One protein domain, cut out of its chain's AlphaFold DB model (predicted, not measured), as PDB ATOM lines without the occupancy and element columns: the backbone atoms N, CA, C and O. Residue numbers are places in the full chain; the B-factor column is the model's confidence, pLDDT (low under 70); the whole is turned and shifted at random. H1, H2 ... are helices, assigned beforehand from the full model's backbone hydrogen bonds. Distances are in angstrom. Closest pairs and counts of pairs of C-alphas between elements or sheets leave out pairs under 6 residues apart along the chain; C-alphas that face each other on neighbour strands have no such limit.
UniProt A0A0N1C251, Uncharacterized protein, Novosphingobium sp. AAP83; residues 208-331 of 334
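This is residues 208 to 331 of the 334 residues of an uncharacterized protein of Novosphingobium sp. AAP83 (UniProt A0A0N1C251). Two helices, H3 and the shorter H4, cross at a steep angle to make a small core, with short H2 packed on part of H3 and much of the rest long loops. H1 and H6 lie away from this pair, H6 farthest out toward the end of the longest axis opposite H3. The printed part has 124 residues with six named helices, H1 to H6 in chain order, and no named strand. The class is all helix, though the helices hold 54 residues, under half. The whole is compact, with a radius of gyration of the C-alphas of 15.0 A and spans of 47 by 34 by 24 A.

H3, residues 261 to 279, touches H4, residues 285 to 295, with residues 265 to 273 alone; the closest C-alphas, of Gln 269 and Ala 292, are 5.1 A apart. They run opposite ways at a steep tilt of 59 degrees. H2, residues 245 to 248, touches H3 at residues 268 to 275 alone, the closest C-alphas being Phe 248 and Phe 275, 6.0 A. H5, residues 307 to 310, is close to H4 but not clearly touching: the closest C-alphas, Ile 290 and Met 310, are 7.0 A apart. H1, residues 208 to 214, and H6, residues 321 to 329, are only just apart, at 8.2 A. Every O i to N i+4 pair is within hydrogen-bond range in H1 and H4, 14 of 15 in H3 and 4 of 5 in H6; H2 and H5 are too short for such a pair.

H3 is 26.4 A long, from C-alpha 261 at (61.439, 27.902, 143.088); H4 is 15.2 A, H6 13.2 A, H1 10.3 A. H6 ends at C-alpha 329, (55.254, 68.767, 137.940).

The farthest C-alphas, Ala 259 and His 330, are 48.7 A apart. The printed part has no cut. The links H1 to H2, H2 to H3 and H4 to H5 are long. Mean pLDDT of the printed part is 74.4; 39 residues are under 70, among them 318 to 331.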
ATOM      1  N   GLU A 208      46.575  54.485 142.386       54.38
ATOM      2  CA  GLU A 208      46.886  54.899 143.747       54.38
ATOM      3  C   GLU A 208      46.609  53.764 144.747       54.38
ATOM      4  O   GLU A 208      47.491  53.409 145.528       54.38
ATOM      5  N   GLU A 209      45.454  53.095 144.642       56.53
ATOM      6  CA  GLU A 209      45.121  51.922 145.470       56.53
ATOM      7  C   GLU A 209      46.095  50.758 145.242       56.53
ATOM      8  O   GLU A 209      46.489  50.069 146.187       56.53
ATOM      9  N   ARG A 210      46.542  50.563 143.992       57.19
ATOM     10  CA  ARG A 210      47.579  49.575 143.664       57.19
ATOM     11  C   ARG A 210      48.912  49.914 144.328       57.19
ATOM     12  O   ARG A 210      49.533  49.028 144.903       57.19
ATOM     13  N   MET A 211      49.367  51.164 144.279       52.84
ATOM     14  CA  MET A 211      50.665  51.543 144.864       52.84
ATOM     15  C   MET A 211      50.670  51.434 146.393       52.84
ATOM     16  O   MET A 211      51.612  50.870 146.954       52.84
ATOM     17  N   GLN A 212      49.581  51.839 147.050       59.12
ATOM     18  CA  GLN A 212      49.464  51.769 148.505       59.12
ATOM     19  C   GLN A 212      49.533  50.330 149.021       59.12
ATOM     20  O   GLN A 212      50.162  50.075 150.048       59.12
ATOM     21  N   LEU A 213      48.975  49.368 148.272       62.72
ATOM     22  CA  LEU A 213      49.163  47.952 148.563       62.72
ATOM     23  C   LEU A 213      50.666  47.646 148.611       62.72
ATOM     24  O   LEU A 213      51.173  47.220 149.638       62.72
ATOM     25  N   TRP A 214      51.427  47.881 147.557       70.19
ATOM     26  CA  TRP A 214      52.797  47.363 147.460       70.19
ATOM     27  C   TRP A 214      53.869  48.079 148.295       70.19
ATOM     28  O   TRP A 214      54.983  47.563 148.372       70.19
ATOM     29  N   SER A 215      53.540  49.185 148.965       69.25
ATOM     30  CA  SER A 215      54.451  49.928 149.855       69.25
ATOM     31  C   SER A 215      55.066  49.074 150.984       69.25
ATOM     32  O   SER A 215      56.218  49.285 151.364       69.25
ATOM     33  N   ASP A 216      54.356  48.034 151.441       68.44
ATOM     34  CA  ASP A 216      54.826  47.097 152.478       68.44
ATOM     35  C   ASP A 216      55.858  46.065 151.983       68.44
ATOM     36  O   ASP A 216      56.275  45.187 152.745       68.44
ATOM     37  N   LEU A 217      56.222  46.072 150.694       66.38
ATOM     38  CA  LEU A 217      57.216  45.128 150.190       66.38
ATOM     39  C   LEU A 217      58.564  45.339 150.890       66.38
ATOM     40  O   LEU A 217      59.055  46.470 150.956       66.38
ATOM     41  N   PRO A 218      59.228  44.261 151.342       66.88
ATOM     42  CA  PRO A 218      60.587  44.374 151.832       66.88
ATOM     43  C   PRO A 218      61.524  44.751 150.676       66.88
ATOM     44  O   PRO A 218      61.471  44.164 149.595       66.88
ATOM     45  N   ARG A 219      62.427  45.711 150.922       71.06
ATOM     46  CA  ARG A 219      63.472  46.113 149.957       71.06
ATOM     47  C   ARG A 219      64.461  44.987 149.653       71.06
ATOM     48  O   ARG A 219      65.098  44.999 148.608       71.06
ATOM     49  N   LYS A 220      64.561  43.999 150.546       69.38
ATOM     50  CA  LYS A 220      65.294  42.753 150.324       69.38
ATOM     51  C   LYS A 220      64.305  41.621 150.084       69.38
ATOM     52  O   LYS A 220      63.485  41.302 150.943       69.38
ATOM     53  N   TYR A 221      64.377  41.040 148.901       66.75
ATOM     54  CA  TYR A 221      63.558  39.935 148.441       66.75
ATOM     55  C   TYR A 221      64.442  38.696 148.392       66.75
ATOM     56  O   TYR A 221      65.226  38.554 147.461       66.75
ATOM     57  N   THR A 222      64.328  37.787 149.369       66.75
ATOM     58  CA  THR A 222      65.227  36.614 149.494       66.75
ATOM     59  C   THR A 222      66.708  37.029 149.439       66.75
ATOM     60  O   THR A 222      67.220  37.566 150.415       66.75
ATOM     61  N   ASP A 223      67.359  36.811 148.299       65.94
ATOM     62  CA  ASP A 223      68.748  37.088 147.935       65.94
ATOM     63  C   ASP A 223      68.927  38.331 147.034       65.94
ATOM     64  O   ASP A 223      70.046  38.730 146.727       65.94
ATOM     65  N   LEU A 224      67.832  38.977 146.633       64.75
ATOM     66  CA  LEU A 224      67.806  40.184 145.811       64.75
ATOM     67  C   LEU A 224      67.591  41.432 146.664       64.75
ATOM     68  O   LEU A 224      66.753  41.456 147.565       64.75
ATOM     69  N   GLU A 225      68.288  42.508 146.326       74.44
ATOM     70  CA  GLU A 225      68.039  43.836 146.878       74.44
ATOM     71  C   GLU A 225      67.457  44.735 145.789       74.44
ATOM     72  O   GLU A 225      68.033  44.895 144.713       74.44
ATOM     73  N   TRP A 226      66.285  45.306 146.056       73.31
ATOM     74  CA  TRP A 226      65.656  46.276 145.173       73.31
ATOM     75  C   TRP A 226      66.372  47.613 145.324       73.31
ATOM     76  O   TRP A 226      66.267  48.283 146.352       73.31
ATOM     77  N   ILE A 227      67.096  47.997 144.278       73.75
ATOM     78  CA  ILE A 227      67.798  49.274 144.207       73.75
ATOM     79  C   ILE A 227      66.948  50.237 143.382       73.75
ATOM     80  O   ILE A 227      66.619  49.967 142.227       73.75
ATOM     81  N   GLU A 228      66.599  51.380 143.967       73.31
ATOM     82  CA  GLU A 228      65.944  52.452 143.225       73.31
ATOM     83  C   GLU A 228      66.970  53.194 142.370       73.31
ATOM     84  O   GLU A 228      67.883  53.839 142.886       73.31
ATOM     85  N   VAL A 229      66.794  53.140 141.054       71.00
ATOM     86  CA  VAL A 229      67.609  53.896 140.100       71.00
ATOM     87  C   VAL A 229      66.814  55.086 139.546       71.00
ATOM     88  O   VAL A 229      65.614  54.955 139.290       71.00
ATOM     89  N   PRO A 230      67.438  56.270 139.368       67.19
ATOM     90  CA  PRO A 230      66.814  57.384 138.659       67.19
ATOM     91  C   PRO A 230      66.358  56.934 137.269       67.19
ATOM     92  O   PRO A 230      67.077  56.204 136.589       67.19
ATOM     93  N   ILE A 231      65.166  57.358 136.848       62.66
ATOM     94  CA  ILE A 231      64.566  56.911 135.588       62.66
ATOM     95  C   ILE A 231      65.376  57.479 134.417       62.66
ATOM     96  O   ILE A 231      65.180  58.622 134.019       62.66
ATOM     97  N   THR A 232      66.283  56.681 133.861       57.38
ATOM     98  CA  THR A 232      67.002  56.980 132.610       57.38
ATOM     99  C   THR A 232      66.472  56.174 131.423       57.38
ATOM    100  O   THR A 232      66.879  56.409 130.290       57.38
ATOM    101  N   PHE A 233      65.544  55.243 131.662       55.56
ATOM    102  CA  PHE A 233      65.024  54.308 130.668       55.56
ATOM    103  C   PHE A 233      63.502  54.424 130.516       55.56
ATOM    104  O   PHE A 233      62.777  54.595 131.495       55.56
ATOM    105  N   HIS A 234      63.011  54.282 129.282       54.53
ATOM    106  CA  HIS A 234      61.613  54.549 128.919       54.53
ATOM    107  C   HIS A 234      60.613  53.429 129.255       54.53
ATOM    108  O   HIS A 234      59.407  53.660 129.188       54.53
ATOM    109  N   HIS A 235      61.071  52.229 129.621       62.91
ATOM    110  CA  HIS A 235      60.184  51.090 129.867       62.91
ATOM    111  C   HIS A 235      60.206  50.675 131.333       62.91
ATOM    112  O   HIS A 235      61.160  50.064 131.809       62.91
ATOM    113  N   GLN A 236      59.126  51.016 132.034       70.62
ATOM    114  CA  GLN A 236      58.846  50.558 133.388       70.62
ATOM    115  C   GLN A 236      57.679  49.589 133.348       70.62
ATOM    116  O   GLN A 236      56.628  49.903 132.787       70.62
ATOM    117  N   TYR A 237      57.858  48.425 133.958       78.75
ATOM    118  CA  TYR A 237      56.762  47.485 134.123       78.75
ATOM    119  C   TYR A 237      55.908  47.898 135.327       78.75
ATOM    120  O   TYR A 237      56.469  48.230 136.381       78.75
ATOM    121  N   PRO A 238      54.569  47.906 135.196       81.00
ATOM    122  CA  PRO A 238      53.691  48.204 136.317       81.00
ATOM    123  C   PRO A 238      53.818  47.122 137.393       81.00
ATOM    124  O   PRO A 238      54.214  45.989 137.117       81.00
ATOM    125  N   LEU A 239      53.436  47.460 138.622       80.88
ATOM    126  CA  LEU A 239      53.254  46.471 139.682       80.88
ATOM    127  C   LEU A 239      51.983  45.642 139.428       80.88
ATOM    128  O   LEU A 239      51.039  46.162 138.820       80.88
ATOM    129  N   PRO A 240      51.918  44.387 139.911       84.12
ATOM    130  CA  PRO A 240      50.694  43.604 139.820       84.12
ATOM    131  C   PRO A 240      49.563  44.303 140.586       84.12
ATOM    132  O   PRO A 240      49.821  44.915 141.620       84.12
ATOM    133  N   PRO A 241      48.299  44.221 140.148       78.06
ATOM    134  CA  PRO A 241      47.186  44.833 140.874       78.06
ATOM    135  C   PRO A 241      46.982  44.231 142.270       78.06
ATOM    136  O   PRO A 241      46.562  44.936 143.184       78.06
ATOM    137  N   PHE A 242      47.334  42.955 142.454       83.06
ATOM    138  CA  PHE A 242      47.140  42.223 143.704       83.06
ATOM    139  C   PHE A 242      48.442  41.624 144.223       83.06
ATOM    140  O   PHE A 242      49.278  41.182 143.447       83.06
ATOM    141  N   LYS A 243      48.587  41.550 145.550       82.62
ATOM    142  CA  LYS A 243      49.766  40.999 146.247       82.62
ATOM    143  C   LYS A 243      49.861  39.474 146.254       82.62
ATOM    144  O   LYS A 243      50.891  38.960 146.698       82.62
ATOM    145  N   SER A 244      48.784  38.793 145.876       85.06
ATOM    146  CA  SER A 244      48.594  37.355 146.047       85.06
ATOM    147  C   SER A 244      48.266  36.714 144.710       85.06
ATOM    148  O   SER A 244      47.522  37.292 143.922       85.06
ATOM    149  N   ILE A 245      48.832  35.537 144.446       88.69
ATOM    150  CA  ILE A 245      48.631  34.831 143.176       88.69
ATOM    151  C   ILE A 245      47.211  34.252 143.060       88.69
ATOM    152  O   ILE A 245      46.709  34.118 141.951       88.69
ATOM    153  N   GLU A 246      46.549  33.974 144.190       86.69
ATOM    154  CA  GLU A 246      45.157  33.508 144.283       86.69
ATOM    155  C   GLU A 246      44.212  34.381 143.458       86.69
ATOM    156  O   GLU A 246      43.374  33.863 142.725       86.69
ATOM    157  N   GLU A 247      44.411  35.699 143.535       85.44
ATOM    158  CA  GLU A 247      43.584  36.730 142.894       85.44
ATOM    159  C   GLU A 247      43.687  36.708 141.362       85.44
ATOM    160  O   GLU A 247      42.862  37.291 140.664       85.44
ATOM    161  N   PHE A 248      44.695  36.017 140.825       82.69
ATOM    162  CA  PHE A 248      44.884  35.820 139.389       82.69
ATOM    163  C   PHE A 248      44.431  34.432 138.921       82.69
ATOM    164  O   PHE A 248      44.527  34.115 137.736       82.69
ATOM    165  N   THR A 249      43.935  33.586 139.827       82.31
ATOM    166  CA  THR A 249      43.370  32.282 139.473       82.31
ATOM    167  C   THR A 249      41.857  32.374 139.325       82.31
ATOM    168  O   THR A 249      41.183  33.093 140.057       82.31
ATOM    169  N   VAL A 250      41.289  31.587 138.409       76.25
ATOM    170  CA  VAL A 250      39.828  31.539 138.202       76.25
ATOM    171  C   VAL A 250      39.091  31.069 139.463       76.25
ATOM    172  O   VAL A 250      37.983  31.520 139.737       76.25
ATOM    173  N   ALA A 251      39.705  30.167 140.234       79.12
ATOM    174  CA  ALA A 251      39.115  29.599 141.441       79.12
ATOM    175  C   ALA A 251      39.293  30.480 142.693       79.12
ATOM    176  O   ALA A 251      38.594  30.265 143.678       79.12
ATOM    177  N   GLY A 252      40.201  31.464 142.668       78.50
ATOM    178  CA  GLY A 252      40.616  32.191 143.873       78.50
ATOM    179  C   GLY A 252      41.453  31.342 144.840       78.50
ATOM    180  O   GLY A 252      41.615  31.713 146.000       78.50
ATOM    181  N   ASP A 253      41.960  30.199 144.378       79.31
ATOM    182  CA  ASP A 253      42.740  29.265 145.181       79.31
ATOM    183  C   ASP A 253      44.233  29.481 144.957       79.31
ATOM    184  O   ASP A 253      44.690  29.836 143.868       79.31
ATOM    185  N   TYR A 254      45.024  29.208 145.990       79.31
ATOM    186  CA  TYR A 254      46.472  29.297 145.882       79.31
ATOM    187  C   TYR A 254      47.008  28.155 145.007       79.31
ATOM    188  O   TYR A 254      46.780  26.983 145.335       79.31
ATOM    189  N   PRO A 255      47.723  28.453 143.901       82.06
ATOM    190  CA  PRO A 255      48.285  27.429 143.041       82.06
ATOM    191  C   PRO A 255      49.185  26.493 143.833       82.06
ATOM    192  O   PRO A 255      49.983  26.912 144.674       82.06
ATOM    193  N   ARG A 256      49.087  25.197 143.544       82.94
ATOM    194  CA  ARG A 256      49.921  24.204 144.209       82.94
ATOM    195  C   ARG A 256      51.396  24.488 143.912       82.94
ATOM    196  O   ARG A 256      51.801  24.499 142.752       82.94
ATOM    197  N   LEU A 257      52.186  24.665 144.969       84.62
ATOM    198  CA  LEU A 257      53.638  24.791 144.866       84.62
ATOM    199  C   LEU A 257      54.224  23.539 144.213       84.62
ATOM    200  O   LEU A 257      53.917  22.415 144.624       84.62
ATOM    201  N   ILE A 258      55.060  23.739 143.199       84.75
ATOM    202  CA  ILE A 258      55.797  22.665 142.527       84.75
ATOM    203  C   ILE A 258      57.165  22.534 143.212       84.75
ATOM    204  O   ILE A 258      57.632  23.460 143.874       84.75
ATOM    205  N   ALA A 259      57.797  21.362 143.115       81.31
ATOM    206  CA  ALA A 259      59.127  21.151 143.672       81.31
ATOM    207  C   ALA A 259      60.144  22.083 142.987       81.31
ATOM    208  O   ALA A 259      60.497  21.867 141.836       81.31
ATOM    209  N   GLY A 260      60.605  23.109 143.706       85.19
ATOM    210  CA  GLY A 260      61.588  24.078 143.222       85.19
ATOM    211  C   GLY A 260      61.002  25.466 142.950       85.19
ATOM    212  O   GLY A 260      59.861  25.635 142.506       85.19
ATOM    213  N   ARG A 261      61.812  26.490 143.222       86.81
ATOM    214  CA  ARG A 261      61.439  27.902 143.088       86.81
ATOM    215  C   ARG A 261      61.175  28.283 141.635       86.81
ATOM    216  O   ARG A 261      60.150  28.895 141.345       86.81
ATOM    217  N   LYS A 262      62.057  27.863 140.721       89.69
ATOM    218  CA  LYS A 262      61.930  28.093 139.272       89.69
ATOM    219  C   LYS A 262      60.608  27.565 138.721       89.69
ATOM    220  O   LYS A 262      59.895  28.282 138.025       89.69
ATOM    221  N   ASP A 263      60.268  26.324 139.055       90.31
ATOM    222  CA  ASP A 263      59.063  25.673 138.538       90.31
ATOM    223  C   ASP A 263      57.791  26.302 139.104       90.31
ATOM    224  O   ASP A 263      56.807  26.467 138.383       90.31
ATOM    225  N   THR A 264      57.832  26.747 140.361       90.81
ATOM    226  CA  THR A 264      56.735  27.521 140.950       90.81
ATOM    227  C   THR A 264      56.566  28.879 140.260       90.81
ATOM    228  O   THR A 264      55.443  29.246 139.920       90.81
ATOM    229  N   ILE A 265      57.654  29.611 139.989       90.81
ATOM    230  CA  ILE A 265      57.601  30.886 139.251       90.81
ATOM    231  C   ILE A 265      57.033  30.668 137.842       90.81
ATOM    232  O   ILE A 265      56.152  31.413 137.421       90.81
ATOM    233  N   ASN A 266      57.461  29.616 137.138       90.50
ATOM    234  CA  ASN A 266      56.918  29.258 135.824       90.50
ATOM    235  C   ASN A 266      55.412  28.952 135.891       90.50
ATOM    236  O   ASN A 266      54.650  29.366 135.016       90.50
ATOM    237  N   ALA A 267      54.967  28.245 136.934       90.75
ATOM    238  CA  ALA A 267      53.551  27.962 137.148       90.75
ATOM    239  C   ALA A 267      52.748  29.246 137.405       90.75
ATOM    240  O   ALA A 267      51.689  29.436 136.810       90.75
ATOM    241  N   PHE A 268      53.270  30.160 138.227       93.38
ATOM    242  CA  PHE A 268      52.643  31.462 138.469       93.38
ATOM    243  C   PHE A 268      52.571  32.287 137.185       93.38
ATOM    244  O   PHE A 268      51.519  32.839 136.873       93.38
ATOM    245  N   GLN A 269      53.648  32.318 136.397       92.06
ATOM    246  CA  GLN A 269      53.668  32.998 135.105       92.06
ATOM    247  C   GLN A 269      52.590  32.438 134.170       92.06
ATOM    248  O   GLN A 269      51.906  33.211 133.503       92.06
ATOM    249  N   LYS A 270      52.404  31.113 134.140       90.06
ATOM    250  CA  LYS A 270      51.340  30.481 133.353       90.06
ATOM    251  C   LYS A 270      49.953  30.944 133.806       90.06
ATOM    252  O   LYS A 270      49.163  31.349 132.964       90.06
ATOM    253  N   HIS A 271      49.686  30.966 135.112       89.56
ATOM    254  CA  HIS A 271      48.415  31.475 135.641       89.56
ATOM    255  C   HIS A 271      48.175  32.947 135.288       89.56
ATOM    256  O   HIS A 271      47.073  33.310 134.888       89.56
ATOM    257  N   LEU A 272      49.210  33.786 135.359       89.75
ATOM    258  CA  LEU A 272      49.132  35.189 134.943       89.75
ATOM    259  C   LEU A 272      48.891  35.342 133.438       89.75
ATOM    260  O   LEU A 272      48.194  36.260 133.015       89.75
ATOM    261  N   PHE A 273      49.430  34.438 132.622       85.00
ATOM    262  CA  PHE A 273      49.189  34.424 131.182       85.00
ATOM    263  C   PHE A 273      47.755  33.985 130.845       85.00
ATOM    264  O   PHE A 273      47.101  34.580 129.986       85.00
ATOM    265  N   ASP A 274      47.231  32.996 131.569       82.50
ATOM    266  CA  ASP A 274      45.831  32.592 131.463       82.50
ATOM    267  C   ASP A 274      44.916  33.754 131.892       82.50
ATOM    268  O   ASP A 274      43.961  34.084 131.186       82.50
ATOM    269  N   PHE A 275      45.257  34.460 132.974       82.31
ATOM    270  CA  PHE A 275      44.562  35.670 133.417       82.31
ATOM    271  C   PHE A 275      44.600  36.787 132.361       82.31
ATOM    272  O   PHE A 275      43.554  37.337 132.008       82.31
ATOM    273  N   ARG A 276      45.779  37.074 131.788       80.38
ATOM    274  CA  ARG A 276      45.969  38.047 130.696       80.38
ATOM    275  C   ARG A 276      44.972  37.821 129.570       80.38
ATOM    276  O   ARG A 276      44.363  38.777 129.100       80.38
ATOM    277  N   SER A 277      44.828  36.571 129.126       72.56
ATOM    278  CA  SER A 277      43.975  36.243 127.979       72.56
ATOM    279  C   SER A 277      42.493  36.584 128.194       72.56
ATOM    280  O   SER A 277      41.765  36.735 127.216       72.56
ATOM    281  N   HIS A 278      42.067  36.774 129.448       66.44
ATOM    282  CA  HIS A 278      40.682  37.067 129.813       66.44
ATOM    283  C   HIS A 278      40.455  38.516 130.277       66.44
ATOM    284  O   HIS A 278      39.364  39.041 130.058       66.44
ATOM    285  N   TRP A 279      41.447  39.164 130.900       66.44
ATOM    286  CA  TRP A 279      41.228  40.397 131.676       66.44
ATOM    287  C   TRP A 279      42.092  41.592 131.268       66.44
ATOM    288  O   TRP A 279      41.619  42.724 131.311       66.44
ATOM    289  N   GLU A 280      43.339  41.364 130.850       70.00
ATOM    290  CA  GLU A 280      44.297  42.432 130.527       70.00
ATOM    291  C   GLU A 280      45.165  42.029 129.323       70.00
ATOM    292  O   GLU A 280      46.327  41.660 129.492       70.00
ATOM    293  N   PRO A 281      44.651  42.087 128.080       71.50
ATOM    294  CA  PRO A 281      45.372  41.601 126.897       71.50
ATOM    295  C   PRO A 281      46.712  42.319 126.640       71.50
ATOM    296  O   PRO A 281      47.611  41.753 126.006       71.50
ATOM    297  N   GLU A 282      46.868  43.529 127.181       74.00
ATOM    298  CA  GLU A 282      48.068  44.370 127.092       74.00
ATOM    299  C   GLU A 282      49.235  43.895 127.978       74.00
ATOM    300  O   GLU A 282      50.370  44.337 127.784       74.00
ATOM    301  N   LEU A 283      49.005  42.967 128.917       74.44
ATOM    302  CA  LEU A 283      50.057  42.449 129.793       74.44
ATOM    303  C   LEU A 283      51.113  41.691 128.974       74.44
ATOM    304  O   LEU A 283      50.873  40.591 128.489       74.44
ATOM    305  N   THR A 284      52.313  42.238 128.807       84.12
ATOM    306  CA  THR A 284      53.362  41.546 128.041       84.12
ATOM    307  C   THR A 284      53.851  40.277 128.754       84.12
ATOM    308  O   THR A 284      53.694  40.109 129.968       84.12
ATOM    309  N   GLU A 285      54.482  39.366 128.007       84.56
ATOM    310  CA  GLU A 285      55.098  38.168 128.595       84.56
ATOM    311  C   GLU A 285      56.150  38.547 129.651       84.56
ATOM    312  O   GLU A 285      56.172  37.979 130.741       84.56
ATOM    313  N   SER A 286      56.963  39.566 129.362       85.44
ATOM    314  CA  SER A 286      57.940  40.129 130.296       85.44
ATOM    315  C   SER A 286      57.287  40.645 131.580       85.44
ATOM    316  O   SER A 286      57.770  40.354 132.671       85.44
ATOM    317  N   CYS A 287      56.147  41.337 131.472       85.75
ATOM    318  CA  CYS A 287      55.392  41.801 132.637       85.75
ATOM    319  C   CYS A 287      54.912  40.621 133.498       85.75
ATOM    320  O   CYS A 287      55.080  40.625 134.715       85.75
ATOM    321  N   SER A 288      54.408  39.563 132.856       87.75
ATOM    322  CA  SER A 288      53.954  38.345 133.543       87.75
ATOM    323  C   SER A 288      55.092  37.649 134.298       87.75
ATOM    324  O   SER A 288      54.881  37.161 135.406       87.75
ATOM    325  N   LYS A 289      56.310  37.623 133.734       88.12
ATOM    326  CA  LYS A 289      57.507  37.075 134.402       88.12
ATOM    327  C   LYS A 289      57.862  37.867 135.653       88.12
ATOM    328  O   LYS A 289      58.015  37.285 136.722       88.12
ATOM    329  N   ILE A 290      57.930  39.190 135.528       87.19
ATOM    330  CA  ILE A 290      58.225  40.092 136.648       87.19
ATOM    331  C   ILE A 290      57.186  39.918 137.757       87.19
ATOM    332  O   ILE A 290      57.536  39.793 138.929       87.19
ATOM    333  N   TRP A 291      55.904  39.876 137.398       90.12
ATOM    334  CA  TRP A 291      54.821  39.681 138.355       90.12
ATOM    335  C   TRP A 291      54.902  38.318 139.037       90.12
ATOM    336  O   TRP A 291      54.774  38.253 140.257       90.12
ATOM    337  N   ALA A 292      55.176  37.245 138.293       91.06
ATOM    338  CA  ALA A 292      55.364  35.915 138.864       91.06
ATOM    339  C   ALA A 292      56.505  35.900 139.889       91.06
ATOM    340  O   ALA A 292      56.337  35.354 140.982       91.06
ATOM    341  N   VAL A 293      57.624  36.564 139.578       88.62
ATOM    342  CA  VAL A 293      58.726  36.752 140.526       88.62
ATOM    343  C   VAL A 293      58.226  37.517 141.750       88.62
ATOM    344  O   VAL A 293      58.272  36.963 142.837       88.62
ATOM    345  N   LEU A 294      57.649  38.713 141.613       86.56
ATOM    346  CA  LEU A 294      57.167  39.514 142.753       86.56
ATOM    347  C   LEU A 294      56.158  38.780 143.654       86.56
ATOM    348  O   LEU A 294      56.191  38.925 144.880       86.56
ATOM    349  N   LEU A 295      55.260  37.994 143.059       88.94
ATOM    350  CA  LEU A 295      54.244  37.219 143.774       88.94
ATOM    351  C   LEU A 295      54.835  36.000 144.488       88.94
ATOM    352  O   LEU A 295      54.298  35.569 145.506       88.94
ATOM    353  N   SER A 296      55.978  35.489 144.032       88.69
ATOM    354  CA  SER A 296      56.683  34.352 144.635       88.69
ATOM    355  C   SER A 296      57.530  34.707 145.876       88.69
ATOM    356  O   SER A 296      58.324  33.892 146.341       88.69
ATOM    357  N   ARG A 297      57.352  35.906 146.461       82.38
ATOM    358  CA  ARG A 297      58.224  36.473 147.523       82.38
ATOM    359  C   ARG A 297      58.405  35.666 148.788       82.38
ATOM    360  O   ARG A 297      59.336  35.895 149.549       82.38
ATOM    361  N   HIS A 298      57.468  34.779 149.045       81.12
ATOM    362  CA  HIS A 298      57.424  33.953 150.237       81.12
ATOM    363  C   HIS A 298      58.080  32.582 150.011       81.12
ATOM    364  O   HIS A 298      58.181  31.802 150.958       81.12
ATOM    365  N   LEU A 299      58.505  32.262 148.780       83.19
ATOM    366  CA  LEU A 299      59.236  31.032 148.496       83.19
ATOM    367  C   LEU A 299      60.629  31.094 149.125       83.19
ATOM    368  O   LEU A 299      61.295  32.128 149.105       83.19
ATOM    369  N   ARG A 300      61.078  29.964 149.678       80.44
ATOM    370  CA  ARG A 300      62.445  29.838 150.191       80.44
ATOM    371  C   ARG A 300      63.436  29.928 149.032       80.44
ATOM    372  O   ARG A 300      63.170  29.394 147.956       80.44
ATOM    373  N   ALA A 301      64.568  30.580 149.277       76.69
ATOM    374  CA  ALA A 301      65.688  30.557 148.349       76.69
ATOM    375  C   ALA A 301      66.188  29.111 148.169       76.69
ATOM    376  O   ALA A 301      66.276  28.354 149.140       76.69
ATOM    377  N   ASP A 302      66.486  28.739 146.930       81.56
ATOM    378  CA  ASP A 302      67.107  27.476 146.532       81.56
ATOM    379  C   ASP A 302      68.290  27.773 145.589       81.56
ATOM    380  O   ASP A 302      68.776  28.900 145.538       81.56
ATOM    381  N   SER A 303      68.797  26.773 144.865       79.31
ATOM    382  CA  SER A 303      69.925  26.953 143.938       79.31
ATOM    383  C   SER A 303      69.576  27.741 142.671       79.31
ATOM    384  O   SER A 303      70.423  27.871 141.790       79.31
ATOM    385  N   PHE A 304      68.326  28.178 142.511       79.38
ATOM    386  CA  PHE A 304      67.904  28.953 141.356       79.38
ATOM    387  C   PHE A 304      68.181  30.439 141.583       79.38
ATOM    388  O   PHE A 304      67.560  31.075 142.439       79.38
ATOM    389  N   ASP A 305      69.080  30.983 140.768       78.12
ATOM    390  CA  ASP A 305      69.363  32.411 140.736       78.12
ATOM    391  C   ASP A 305      68.221  33.155 140.030       78.12
ATOM    392  O   ASP A 305      67.948  32.968 138.841       78.12
ATOM    393  N   VAL A 306      67.519  34.002 140.779       76.62
ATOM    394  CA  VAL A 306      66.425  34.811 140.233       76.62
ATOM    395  C   VAL A 306      66.960  35.949 139.360       76.62
ATOM    396  O   VAL A 306      66.216  36.439 138.509       76.62
ATOM    397  N   GLN A 307      68.233  36.344 139.496       73.69
ATOM    398  CA  GLN A 307      68.853  37.354 138.631       73.69
ATOM    399  C   GLN A 307      68.859  36.910 137.168       73.69
ATOM    400  O   GLN A 307      68.487  37.705 136.307       73.69
ATOM    401  N   ASP A 308      69.139  35.631 136.895       71.56
ATOM    402  CA  ASP A 308      69.048  35.031 135.553       71.56
ATOM    403  C   ASP A 308      67.650  35.171 134.937       71.56
ATOM    404  O   ASP A 308      67.490  35.256 133.718       71.56
ATOM    405  N   TYR A 309      66.623  35.230 135.785       71.81
ATOM    406  CA  TYR A 309      65.228  35.380 135.380       71.81
ATOM    407  C   TYR A 309      64.778  36.844 135.257       71.81
ATOM    408  O   TYR A 309      63.801  37.137 134.566       71.81
ATOM    409  N   MET A 310      65.478  37.755 135.937       72.94
ATOM    410  CA  MET A 310      65.124  39.169 136.103       72.94
ATOM    411  C   MET A 310      66.056  40.138 135.357       72.94
ATOM    412  O   MET A 310      65.823  41.350 135.389       72.94
ATOM    413  N   LEU A 311      67.101  39.629 134.698       63.91
ATOM    414  CA  LEU A 311      68.121  40.421 134.011       63.91
ATOM    415  C   LEU A 311      67.481  41.475 133.089       63.91
ATOM    416  O   LEU A 311      66.716  41.156 132.181       63.91
ATOM    417  N   PHE A 312      67.827  42.742 133.342       67.06
ATOM    418  CA  PHE A 312      67.406  43.943 132.602       67.06
ATOM    419  C   PHE A 312      65.959  44.430 132.790       67.06
ATOM    420  O   PHE A 312      65.548  45.371 132.103       67.06
ATOM    421  N   PHE A 313      65.181  43.878 133.724       73.94
ATOM    422  CA  PHE A 313      63.828  44.378 133.982       73.94
ATOM    423  C   PHE A 313      63.792  45.469 135.059       73.94
ATOM    424  O   PHE A 313      64.255  45.276 136.180       73.94
ATOM    425  N   MET A 314      63.177  46.612 134.733       74.69
ATOM    426  CA  MET A 314      62.890  47.691 135.684       74.69
ATOM    427  C   MET A 314      61.406  47.728 136.022       74.69
ATOM    428  O   MET A 314      60.550  47.822 135.141       74.69
ATOM    429  N   VAL A 315      61.105  47.690 137.314       75.56
ATOM    430  CA  VAL A 315      59.737  47.736 137.837       75.56
ATOM    431  C   VAL A 315      59.469  49.120 138.408       75.56
ATOM    432  O   VAL A 315      60.368  49.755 138.961       75.56
ATOM    433  N   GLN A 316      58.235  49.599 138.278       74.31
ATOM    434  CA  GLN A 316      57.810  50.829 138.935       74.31
ATOM    435  C   GLN A 316      58.000  50.705 140.460       74.31
ATOM    436  O   GLN A 316      57.499  49.760 141.070       74.31
ATOM    437  N   SER A 317      58.713  51.656 141.074       73.69
ATOM    438  CA  SER A 317      58.940  51.635 142.525       73.69
ATOM    439  C   SER A 317      57.634  51.896 143.292       73.69
ATOM    440  O   SER A 317      56.982  52.909 143.019       73.69
ATOM    441  N   PRO A 318      57.268  51.043 144.271       68.50
ATOM    442  CA  PRO A 318      56.184  51.322 145.210       68.50
ATOM    443  C   PRO A 318      56.587  52.269 146.352       68.50
ATOM    444  O   PRO A 318      55.714  52.719 147.082       68.50
ATOM    445  N   TRP A 319      57.881  52.552 146.553       68.88
ATOM    446  CA  TRP A 319      58.379  53.281 147.733       68.88
ATOM    447  C   TRP A 319      58.629  54.771 147.497       68.88
ATOM    448  O   TRP A 319      59.031  55.473 148.422       68.88
ATOM    449  N   ASN A 320      58.428  55.256 146.274       65.19
ATOM    450  CA  ASN A 320      58.749  56.627 145.895       65.19
ATOM    451  C   ASN A 320      57.509  57.342 145.337       65.19
ATOM    452  O   ASN A 320      57.464  57.730 144.167       65.19
ATOM    453  N   GLU A 321      56.483  57.486 146.181       55.16
ATOM    454  CA  GLU A 321      55.253  58.224 145.850       55.16
ATOM    455  C   GLU A 321      55.557  59.709 145.549       55.16
ATOM    456  O   GLU A 321      55.049  60.262 144.570       55.16
ATOM    457  N   ASP A 322      56.495  60.316 146.288       52.84
ATOM    458  CA  ASP A 322      56.849  61.738 146.161       52.84
ATOM    459  C   ASP A 322      57.615  62.077 144.868       52.84
ATOM    460  O   ASP A 322      57.393  63.128 144.259       52.84
ATOM    461  N   ARG A 323      58.490  61.191 144.367       49.50
ATOM    462  CA  ARG A 323      59.250  61.464 143.127       49.50
ATOM    463  C   ARG A 323      58.389  61.431 141.873       49.50
ATOM    464  O   ARG A 323      58.660  62.183 140.937       49.50
ATOM    465  N   ALA A 324      57.376  60.568 141.826       48.31
ATOM    466  CA  ALA A 324      56.477  60.475 140.678       48.31
ATOM    467  C   ALA A 324      55.595  61.732 140.543       48.31
ATOM    468  O   ALA A 324      55.316  62.173 139.424       48.31
ATOM    469  N   LEU A 325      55.209  62.333 141.673       47.50
ATOM    470  CA  LEU A 325      54.525  63.627 141.739       47.50
ATOM    471  C   LEU A 325      55.451  64.783 141.330       47.50
ATOM    472  O   LEU A 325      55.070  65.586 140.476       47.50
ATOM    473  N   HIS A 326      56.686  64.817 141.836       43.28
ATOM    474  CA  HIS A 326      57.670  65.839 141.460       43.28
ATOM    475  C   HIS A 326      58.071  65.783 139.978       43.28
ATOM    476  O   HIS A 326      58.184  66.819 139.328       43.28
ATOM    477  N   LEU A 327      58.243  64.591 139.396       45.59
ATOM    478  CA  LEU A 327      58.578  64.458 137.974       45.59
ATOM    479  C   LEU A 327      57.423  64.883 137.061       45.59
ATOM    480  O   LEU A 327      57.685  65.503 136.034       45.59
ATOM    481  N   LYS A 328      56.158  64.634 137.434       48.38
ATOM    482  CA  LYS A 328      54.986  65.139 136.691       48.38
ATOM    483  C   LYS A 328      54.873  66.665 136.724       48.38
ATOM    484  O   LYS A 328      54.452  67.253 135.736       48.38
ATOM    485  N   GLN A 329      55.262  67.303 137.827       47.69
ATOM    486  CA  GLN A 329      55.254  68.767 137.940       47.69
ATOM    487  C   GLN A 329      56.350  69.444 137.100       47.69
ATOM    488  O   GLN A 329      56.188  70.597 136.718       47.69
ATOM    489  N   HIS A 330      57.432  68.733 136.770       46.59
ATOM    490  CA  HIS A 330      58.567  69.275 136.010       46.59
ATOM    491  C   HIS A 330      58.667  68.779 134.556       46.59
ATOM    492  O   HIS A 330      59.625  69.120 133.869       46.59
ATOM    493  N   SER A 331      57.704  67.987 134.070       39.78
ATOM    494  CA  SER A 331      57.689  67.443 132.696       39.78
ATOM    495  C   SER A 331      56.603  68.038 131.789       39.78
ATOM    496  O   SER A 331      56.299  67.465 130.746       39.78
TER     497      SER A 331